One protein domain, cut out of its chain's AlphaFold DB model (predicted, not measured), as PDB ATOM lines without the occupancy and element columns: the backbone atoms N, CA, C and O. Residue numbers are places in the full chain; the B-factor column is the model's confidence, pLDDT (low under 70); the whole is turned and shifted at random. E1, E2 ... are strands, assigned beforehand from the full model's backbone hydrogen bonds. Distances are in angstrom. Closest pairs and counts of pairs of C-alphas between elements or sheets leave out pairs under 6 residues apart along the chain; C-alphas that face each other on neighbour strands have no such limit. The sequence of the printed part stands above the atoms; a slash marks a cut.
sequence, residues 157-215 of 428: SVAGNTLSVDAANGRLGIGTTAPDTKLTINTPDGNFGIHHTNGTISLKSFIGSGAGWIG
ATOM      1  N   SER A 157      47.294   0.966  -3.129       96.19
ATOM      2  CA  SER A 157      46.226   0.731  -4.095       96.19
ATOM      3  C   SER A 157      45.461   1.986  -4.482       96.19
ATOM      4  O   SER A 157      45.340   2.929  -3.699       96.19
ATOM      5  N   VAL A 158      44.916   1.972  -5.696       96.62
ATOM      6  CA  VAL A 158      43.935   2.953  -6.169       96.62
ATOM      7  C   VAL A 158      42.655   2.195  -6.478       96.62
ATOM      8  O   VAL A 158      42.670   1.275  -7.294       96.62
ATOM      9  N   ALA A 159      41.564   2.566  -5.802       95.44
ATOM     10  CA  ALA A 159      40.254   1.920  -5.933       95.44
ATOM     11  C   ALA A 159      40.321   0.376  -5.847       95.44
ATOM     12  O   ALA A 159      39.673  -0.338  -6.612       95.44
ATOM     13  N   GLY A 160      41.139  -0.153  -4.930       95.31
ATOM     14  CA  GLY A 160      41.339  -1.591  -4.771       95.31
ATOM     15  C   GLY A 160      42.166  -2.186  -5.909       95.31
ATOM     16  O   GLY A 160      43.384  -2.070  -5.912       95.31
ATOM     17  N   ASN A 161      41.521  -2.858  -6.860       95.88
ATOM     18  CA  ASN A 161      42.216  -3.613  -7.905       95.88
ATOM     19  C   ASN A 161      42.538  -2.798  -9.166       95.88
ATOM     20  O   ASN A 161      43.181  -3.341 -10.059       95.88
ATOM     21  N   THR A 162      42.112  -1.531  -9.275       97.69
ATOM     22  CA  THR A 162      42.423  -0.715 -10.467       97.69
ATOM     23  C   THR A 162      43.933  -0.536 -10.615       97.69
ATOM     24  O   THR A 162      44.474  -0.764 -11.693       97.69
ATOM     25  N   LEU A 163      44.614  -0.219  -9.513       98.12
ATOM     26  CA  LEU A 163      46.063  -0.316  -9.369       98.12
ATOM     27  C   LEU A 163      46.349  -0.980  -8.029       98.12
ATOM     28  O   LEU A 163      45.904  -0.472  -7.003       98.12
ATOM     29  N   SER A 164      47.115  -2.064  -8.037       98.19
ATOM     30  CA  SER A 164      47.496  -2.809  -6.842       98.19
ATOM     31  C   SER A 164      48.998  -3.052  -6.822       98.19
ATOM     32  O   SER A 164      49.538  -3.714  -7.705       98.19
ATOM     33  N   VAL A 165      49.690  -2.537  -5.810       98.25
ATOM     34  CA  VAL A 165      51.090  -2.878  -5.551       98.25
ATOM     35  C   VAL A 165      51.121  -3.996  -4.518       98.25
ATOM     36  O   VAL A 165      50.875  -3.778  -3.330       98.25
ATOM     37  N   ASP A 166      51.435  -5.204  -4.972       97.81
ATOM     38  CA  ASP A 166      51.745  -6.334  -4.108       97.81
ATOM     39  C   ASP A 166      53.201  -6.206  -3.648       97.81
ATOM     40  O   ASP A 166      54.143  -6.664  -4.306       97.81
ATOM     41  N   ALA A 167      53.377  -5.520  -2.520       97.38
ATOM     42  CA  ALA A 167      54.687  -5.242  -1.955       97.38
ATOM     43  C   ALA A 167      55.306  -6.477  -1.283       97.38
ATOM     44  O   ALA A 167      56.529  -6.585  -1.240       97.38
ATOM     45  N   ALA A 168      54.487  -7.436  -0.833       97.00
ATOM     46  CA  ALA A 168      54.962  -8.706  -0.287       97.00
ATOM     47  C   ALA A 168      55.774  -9.507  -1.319       97.00
ATOM     48  O   ALA A 168      56.795 -10.100  -0.978       97.00
ATOM     49  N   ASN A 169      55.342  -9.495  -2.587       96.94
ATOM     50  CA  ASN A 169      55.955 -10.286  -3.665       96.94
ATOM     51  C   ASN A 169      56.696  -9.441  -4.723       96.94
ATOM     52  O   ASN A 169      57.294  -9.978  -5.667       96.94
ATOM     53  N   GLY A 170      56.653  -8.112  -4.598       97.06
ATOM     54  CA  GLY A 170      57.240  -7.171  -5.549       97.06
ATOM     55  C   GLY A 170      56.605  -7.277  -6.936       97.06
ATOM     56  O   GLY A 170      57.322  -7.515  -7.916       97.06
ATOM     57  N   ARG A 171      55.271  -7.169  -6.999       98.25
ATOM     58  CA  ARG A 171      54.454  -7.290  -8.217       98.25
ATOM     59  C   ARG A 171      53.477  -6.120  -8.354       98.25
ATOM     60  O   ARG A 171      53.084  -5.505  -7.364       98.25
ATOM     61  N   LEU A 172      53.067  -5.846  -9.589       98.50
ATOM     62  CA  LEU A 172      52.077  -4.835  -9.938       98.50
ATOM     63  C   LEU A 172      50.854  -5.490 -10.586       98.50
ATOM     64  O   LEU A 172      50.980  -6.220 -11.566       98.50
ATOM     65  N   GLY A 173      49.673  -5.210 -10.048       98.38
ATOM     66  CA  GLY A 173      48.385  -5.603 -10.600       98.38
ATOM     67  C   GLY A 173      47.628  -4.406 -11.172       98.38
ATOM     68  O   GLY A 173      47.534  -3.359 -10.531       98.38
ATOM     69  N   ILE A 174      47.059  -4.577 -12.365       98.25
ATOM     70  CA  ILE A 174      46.058  -3.682 -12.958       98.25
ATOM     71  C   ILE A 174      44.815  -4.527 -13.237       98.25
ATOM     72  O   ILE A 174      44.896  -5.520 -13.956       98.25
ATOM     73  N   GLY A 175      43.679  -4.192 -12.632       97.62
ATOM     74  CA  GLY A 175      42.461  -5.017 -12.666       97.62
ATOM     75  C   GLY A 175      42.509  -6.268 -11.773       97.62
ATOM     76  O   GLY A 175      41.599  -7.100 -11.812       97.62
ATOM     77  N   THR A 176      43.554  -6.439 -10.960       97.88
ATOM     78  CA  THR A 176      43.706  -7.560 -10.017       97.88
ATOM     79  C   THR A 176      44.513  -7.141  -8.789       97.88
ATOM     80  O   THR A 176      45.449  -6.354  -8.903       97.88
ATOM     81  N   THR A 177      44.159  -7.672  -7.617       97.56
ATOM     82  CA  THR A 177      44.959  -7.574  -6.380       97.56
ATOM     83  C   THR A 177      45.836  -8.799  -6.137       97.56
ATOM     84  O   THR A 177      46.619  -8.812  -5.192       97.56
ATOM     85  N   ALA A 178      45.716  -9.824  -6.981       96.88
ATOM     86  CA  ALA A 178      46.483 -11.059  -6.902       96.88
ATOM     87  C   ALA A 178      47.282 -11.265  -8.202       96.88
ATOM     88  O   ALA A 178      46.974 -12.176  -8.973       96.88
ATOM     89  N   PRO A 179      48.268 -10.397  -8.506       98.00
ATOM     90  CA  PRO A 179      49.162 -10.622  -9.633       98.00
ATOM     91  C   PRO A 179      50.009 -11.882  -9.393       98.00
ATOM     92  O   PRO A 179      50.617 -12.067  -8.335       98.00
ATOM     93  N   ASP A 180      50.079 -12.751 -10.393       97.38
ATOM     94  CA  ASP A 180      50.876 -13.981 -10.380       97.38
ATOM     95  C   ASP A 180      52.295 -13.782 -10.946       97.38
ATOM     96  O   ASP A 180      53.205 -14.559 -10.649       97.38
ATOM     97  N   THR A 181      52.518 -12.694 -11.685       98.25
ATOM     98  CA  THR A 181      53.803 -12.300 -12.273       98.25
ATOM     99  C   THR A 181      54.147 -10.848 -11.923       98.25
ATOM    100  O   THR A 181      53.418 -10.178 -11.195       98.25
ATOM    101  N   LYS A 182      55.308 -10.342 -12.371       98.12
ATOM    102  CA  LYS A 182      55.785  -8.992 -12.006       98.12
ATOM    103  C   LYS A 182      54.826  -7.873 -12.410       98.12
ATOM    104  O   LYS A 182      54.714  -6.897 -11.673       98.12
ATOM    105  N   LEU A 183      54.145  -8.030 -13.538       98.50
ATOM    106  CA  LEU A 183      53.078  -7.153 -13.993       98.50
ATOM    107  C   LEU A 183      51.947  -8.032 -14.521       98.50
ATOM    108  O   LEU A 183      52.098  -8.649 -15.571       98.50
ATOM    109  N   THR A 184      50.819  -8.046 -13.820       98.31
ATOM    110  CA  THR A 184      49.603  -8.714 -14.286       98.31
ATOM    111  C   THR A 184      48.561  -7.654 -14.617       98.31
ATOM    112  O   THR A 184      48.141  -6.884 -13.754       98.31
ATOM    113  N   ILE A 185      48.127  -7.629 -15.876       97.81
ATOM    114  CA  ILE A 185      46.985  -6.832 -16.326       97.81
ATOM    115  C   ILE A 185      45.831  -7.807 -16.538       97.81
ATOM    116  O   ILE A 185      45.853  -8.605 -17.472       97.81
ATOM    117  N   ASN A 186      44.857  -7.779 -15.634       97.19
ATOM    118  CA  ASN A 186      43.669  -8.615 -15.694       97.19
ATOM    119  C   ASN A 186      42.557  -7.867 -16.432       97.19
ATOM    120  O   ASN A 186      41.948  -6.937 -15.899       97.19
ATOM    121  N   THR A 187      42.315  -8.273 -17.672       95.94
ATOM    122  CA  THR A 187      41.317  -7.681 -18.561       95.94
ATOM    123  C   THR A 187      40.167  -8.673 -18.752       95.94
ATOM    124  O   THR A 187      40.441  -9.841 -19.029       95.94
ATOM    125  N   PRO A 188      38.893  -8.254 -18.618       95.38
ATOM    126  CA  PRO A 188      37.759  -9.129 -18.909       95.38
ATOM    127  C   PRO A 188      37.774  -9.633 -20.356       95.38
ATOM    128  O   PRO A 188      38.276  -8.951 -21.251       95.38
ATOM    129  N   ASP A 189      37.166 -10.794 -20.603       96.81
ATOM    130  CA  ASP A 189      37.019 -11.327 -21.961       96.81
ATOM    131  C   ASP A 189      36.285 -10.325 -22.875       96.81
ATOM    132  O   ASP A 189      35.390  -9.595 -22.438       96.81
ATOM    133  N   GLY A 190      36.700 -10.238 -24.137       97.00
ATOM    134  CA  GLY A 190      36.161  -9.292 -25.112       97.00
ATOM    135  C   GLY A 190      36.651  -7.846 -24.957       97.00
ATOM    136  O   GLY A 190      36.013  -6.940 -25.494       97.00
ATOM    137  N   ASN A 191      37.749  -7.597 -24.235       97.38
ATOM    138  CA  ASN A 191      38.260  -6.245 -23.979       97.38
ATOM    139  C   ASN A 191      39.750  -6.080 -24.329       97.38
ATOM    140  O   ASN A 191      40.531  -7.033 -24.367       97.38
ATOM    141  N   PHE A 192      40.151  -4.827 -24.573       97.25
ATOM    142  CA  PHE A 192      41.554  -4.451 -24.750       97.25
ATOM    143  C   PHE A 192      42.246  -4.257 -23.397       97.25
ATOM    144  O   PHE A 192      41.664  -3.663 -22.490       97.25
ATOM    145  N   GLY A 193      43.491  -4.725 -23.282       96.69
ATOM    146  CA  GLY A 193      44.296  -4.602 -22.062       96.69
ATOM    147  C   GLY A 193      45.320  -3.473 -22.140       96.69
ATOM    148  O   GLY A 193      45.192  -2.451 -21.474       96.69
ATOM    149  N   ILE A 194      46.346  -3.648 -22.975       97.69
ATOM    150  CA  ILE A 194      47.421  -2.666 -23.175       97.69
ATOM    151  C   ILE A 194      47.111  -1.846 -24.427       97.69
ATOM    152  O   ILE A 194      46.745  -2.416 -25.453       97.69
ATOM    153  N   HIS A 195      47.307  -0.526 -24.375       97.94
ATOM    154  CA  HIS A 195      47.218   0.372 -25.532       97.94
ATOM    155  C   HIS A 195      48.449   1.272 -25.597       97.94
ATOM    156  O   HIS A 195      48.676   2.091 -24.713       97.94
ATOM    157  N   HIS A 196      49.233   1.134 -26.663       98.25
ATOM    158  CA  HIS A 196      50.341   2.024 -26.981       98.25
ATOM    159  C   HIS A 196      49.983   2.814 -28.243       98.25
ATOM    160  O   HIS A 196      49.674   2.234 -29.287       98.25
ATOM    161  N   THR A 197      49.970   4.142 -28.134       98.19
ATOM    162  CA  THR A 197      49.576   5.033 -29.225       98.19
ATOM    163  C   THR A 197      50.357   6.334 -29.219       98.19
ATOM    164  O   THR A 197      50.712   6.849 -28.163       98.19
ATOM    165  N   ASN A 198      50.577   6.880 -30.413       97.94
ATOM    166  CA  ASN A 198      51.067   8.243 -30.631       97.94
ATOM    167  C   ASN A 198      49.945   9.211 -31.065       97.94
ATOM    168  O   ASN A 198      50.229  10.304 -31.543       97.94
ATOM    169  N   GLY A 199      48.679   8.788 -30.962       97.81
ATOM    170  CA  GLY A 199      47.498   9.501 -31.460       97.81
ATOM    171  C   GLY A 199      47.023   9.036 -32.843       97.81
ATOM    172  O   GLY A 199      45.835   9.144 -33.133       97.81
ATOM    173  N   THR A 200      47.907   8.444 -33.654       97.69
ATOM    174  CA  THR A 200      47.608   7.989 -35.028       97.69
ATOM    175  C   THR A 200      47.608   6.462 -35.145       97.69
ATOM    176  O   THR A 200      46.695   5.857 -35.714       97.69
ATOM    177  N   ILE A 201      48.625   5.806 -34.587       98.12
ATOM    178  CA  ILE A 201      48.779   4.348 -34.615       98.12
ATOM    179  C   ILE A 201      48.379   3.797 -33.254       98.12
ATOM    180  O   ILE A 201      48.860   4.285 -32.241       98.12
ATOM    181  N   SER A 202      47.519   2.777 -33.217       98.12
ATOM    182  CA  SER A 202      47.158   2.094 -31.971       98.12
ATOM    183  C   SER A 202      47.611   0.645 -32.009       98.12
ATOM    184  O   SER A 202      46.998  -0.154 -32.711       98.12
ATOM    185  N   LEU A 203      48.640   0.311 -31.232       98.19
ATOM    186  CA  LEU A 203      49.033  -1.062 -30.926       98.19
ATOM    187  C   LEU A 203      48.319  -1.488 -29.643       98.19
ATOM    188  O   LEU A 203      48.453  -0.818 -28.615       98.19
ATOM    189  N   LYS A 204      47.544  -2.572 -29.696       98.12
ATOM    190  CA  LYS A 204      46.782  -3.053 -28.542       98.12
ATOM    191  C   LYS A 204      46.939  -4.549 -28.317       98.12
ATOM    192  O   LYS A 204      47.127  -5.303 -29.272       98.12
ATOM    193  N   SER A 205      46.811  -4.963 -27.058       98.06
ATOM    194  CA  SER A 205      46.511  -6.353 -26.707       98.06
ATOM    195  C   SER A 205      45.016  -6.532 -26.448       98.06
ATOM    196  O   SER A 205      44.363  -5.627 -25.926       98.06
ATOM    197  N   PHE A 206      44.472  -7.690 -26.813       97.81
ATOM    198  CA  PHE A 206      43.065  -8.040 -26.616       97.81
ATOM    199  C   PHE A 206      42.945  -9.506 -26.202       97.81
ATOM    200  O   PHE A 206      43.679 -10.355 -26.707       97.81
ATOM    201  N   ILE A 207      42.026  -9.800 -25.289       97.19
ATOM    202  CA  ILE A 207      41.664 -11.167 -24.903       97.19
ATOM    203  C   ILE A 207      40.172 -11.311 -25.176       97.19
ATOM    204  O   ILE A 207      39.383 -10.488 -24.717       97.19
ATOM    205  N   GLY A 208      39.795 -12.305 -25.974       96.38
ATOM    206  CA  GLY A 208      38.415 -12.505 -26.405       96.38
ATOM    207  C   GLY A 208      38.285 -13.625 -27.425       96.38
ATOM    208  O   GLY A 208      39.251 -13.976 -28.108       96.38
ATOM    209  N   SER A 209      37.078 -14.174 -27.559       94.62
ATOM    210  CA  SER A 209      36.758 -15.187 -28.580       94.62
ATOM    211  C   SER A 209      37.662 -16.429 -28.517       94.62
ATOM    212  O   SER A 209      37.958 -17.039 -29.543       94.62
ATOM    213  N   GLY A 210      38.134 -16.788 -27.319       95.94
ATOM    214  CA  GLY A 210      39.018 -17.937 -27.107       95.94
ATOM    215  C   GLY A 210      40.471 -17.736 -27.554       95.94
ATOM    216  O   GLY A 210      41.202 -18.718 -27.650       95.94
ATOM    217  N   ALA A 211      40.908 -16.500 -27.829       97.25
ATOM    218  CA  ALA A 211      42.279 -16.203 -28.244       97.25
ATOM    219  C   ALA A 211      42.843 -14.931 -27.585       97.25
ATOM    220  O   ALA A 211      42.114 -14.009 -27.213       97.25
ATOM    221  N   GLY A 212      44.172 -14.882 -27.470       97.50
ATOM    222  CA  GLY A 212      44.931 -13.679 -27.131       97.50
ATOM    223  C   GLY A 212      45.475 -13.019 -28.396       97.50
ATOM    224  O   GLY A 212      45.943 -13.700 -29.306       97.50
ATOM    225  N   TRP A 213      45.414 -11.695 -28.453       97.50
ATOM    226  CA  TRP A 213      45.745 -10.913 -29.638       97.50
ATOM    227  C   TRP A 213      46.743  -9.820 -29.276       97.50
ATOM    228  O   TRP A 213      46.634  -9.186 -28.225       97.50
ATOM    229  N   ILE A 214      47.672  -9.553 -30.189       97.50
ATOM    230  CA  ILE A 214      48.500  -8.350 -30.202       97.50
ATOM    231  C   ILE A 214      48.562  -7.832 -31.636       97.50
ATOM    232  O   ILE A 214      48.866  -8.584 -32.559       97.50
ATOM    233  N   GLY A 215      48.241  -6.558 -31.839       97.50
ATOM    234  CA  GLY A 215      48.258  -5.988 -33.180       97.50
ATOM    235  C   GLY A 215      47.808  -4.542 -33.253       97.50
ATOM    236  O   GLY A 215      47.448  -3.920 -32.250       97.50
TER     237      GLY A 215
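Overview. This is residues 157 to 215 of the 428 residues of an uncharacterized protein of Chryseobacterium viscerum (UniProt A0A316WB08). Two small three-stranded sheets follow each other as two lobes, the first of E1, E2 and E3, the second of the longer strands E4, E5 and E6, joined by residues 186 to 190 and with little contact between their strands. In the first, the chain makes a hairpin and then loops back through residues 175 to 182 to lay E3 parallel to E2; the second is a plain up-and-down ribbon of three strands. The printed part has 59 residues, all strand in class, with no named helix and 30 residues in strands. It is only just loose, close to compact, with a radius of gyration of the C-alphas of 12.9 A and spans of 37 by 29 by 20 A.

Along the chain. E1, residues 163 to 166, begins at C-alpha 163 (46.063, -0.316, -9.369). E2 is residues 171 to 174 and E3 residues 183 to 185. E4, residues 191 to 197, is 16.8 A long, and E5, residues 202 to 208, 17.9 A. E6, residues 211 to 215, is 12.8 A long and ends at C-alpha 215 (48.258, -5.988, -33.180).

Arrangement. Residues 157 to 158 pair antiparallel with residues 163 to 164 of E1. E1 and E2 form an antiparallel hairpin, with N 164 and O 173 2.8 A apart. E2 and E3 are parallel, with N 184 and O 172 at 2.9 A. The closest C-alphas of E3 and E4 are those of Ile 185 and Gly 193, 6.7 A apart. E4, E5 and E6 form a meander, each strand the antiparallel neighbour of the one before; N 193 and O 205 are at 2.9 A, N 213 and O 206 at 2.8 A. E2 and E5 are apart.

Size, cuts and confidence. The two C-alphas farthest apart, of Ala 168 and Thr 200, are 39.2 A apart. The printed part has no cut and no long link. Mean pLDDT of the printed part is 97.4, and no printed residue is under 70.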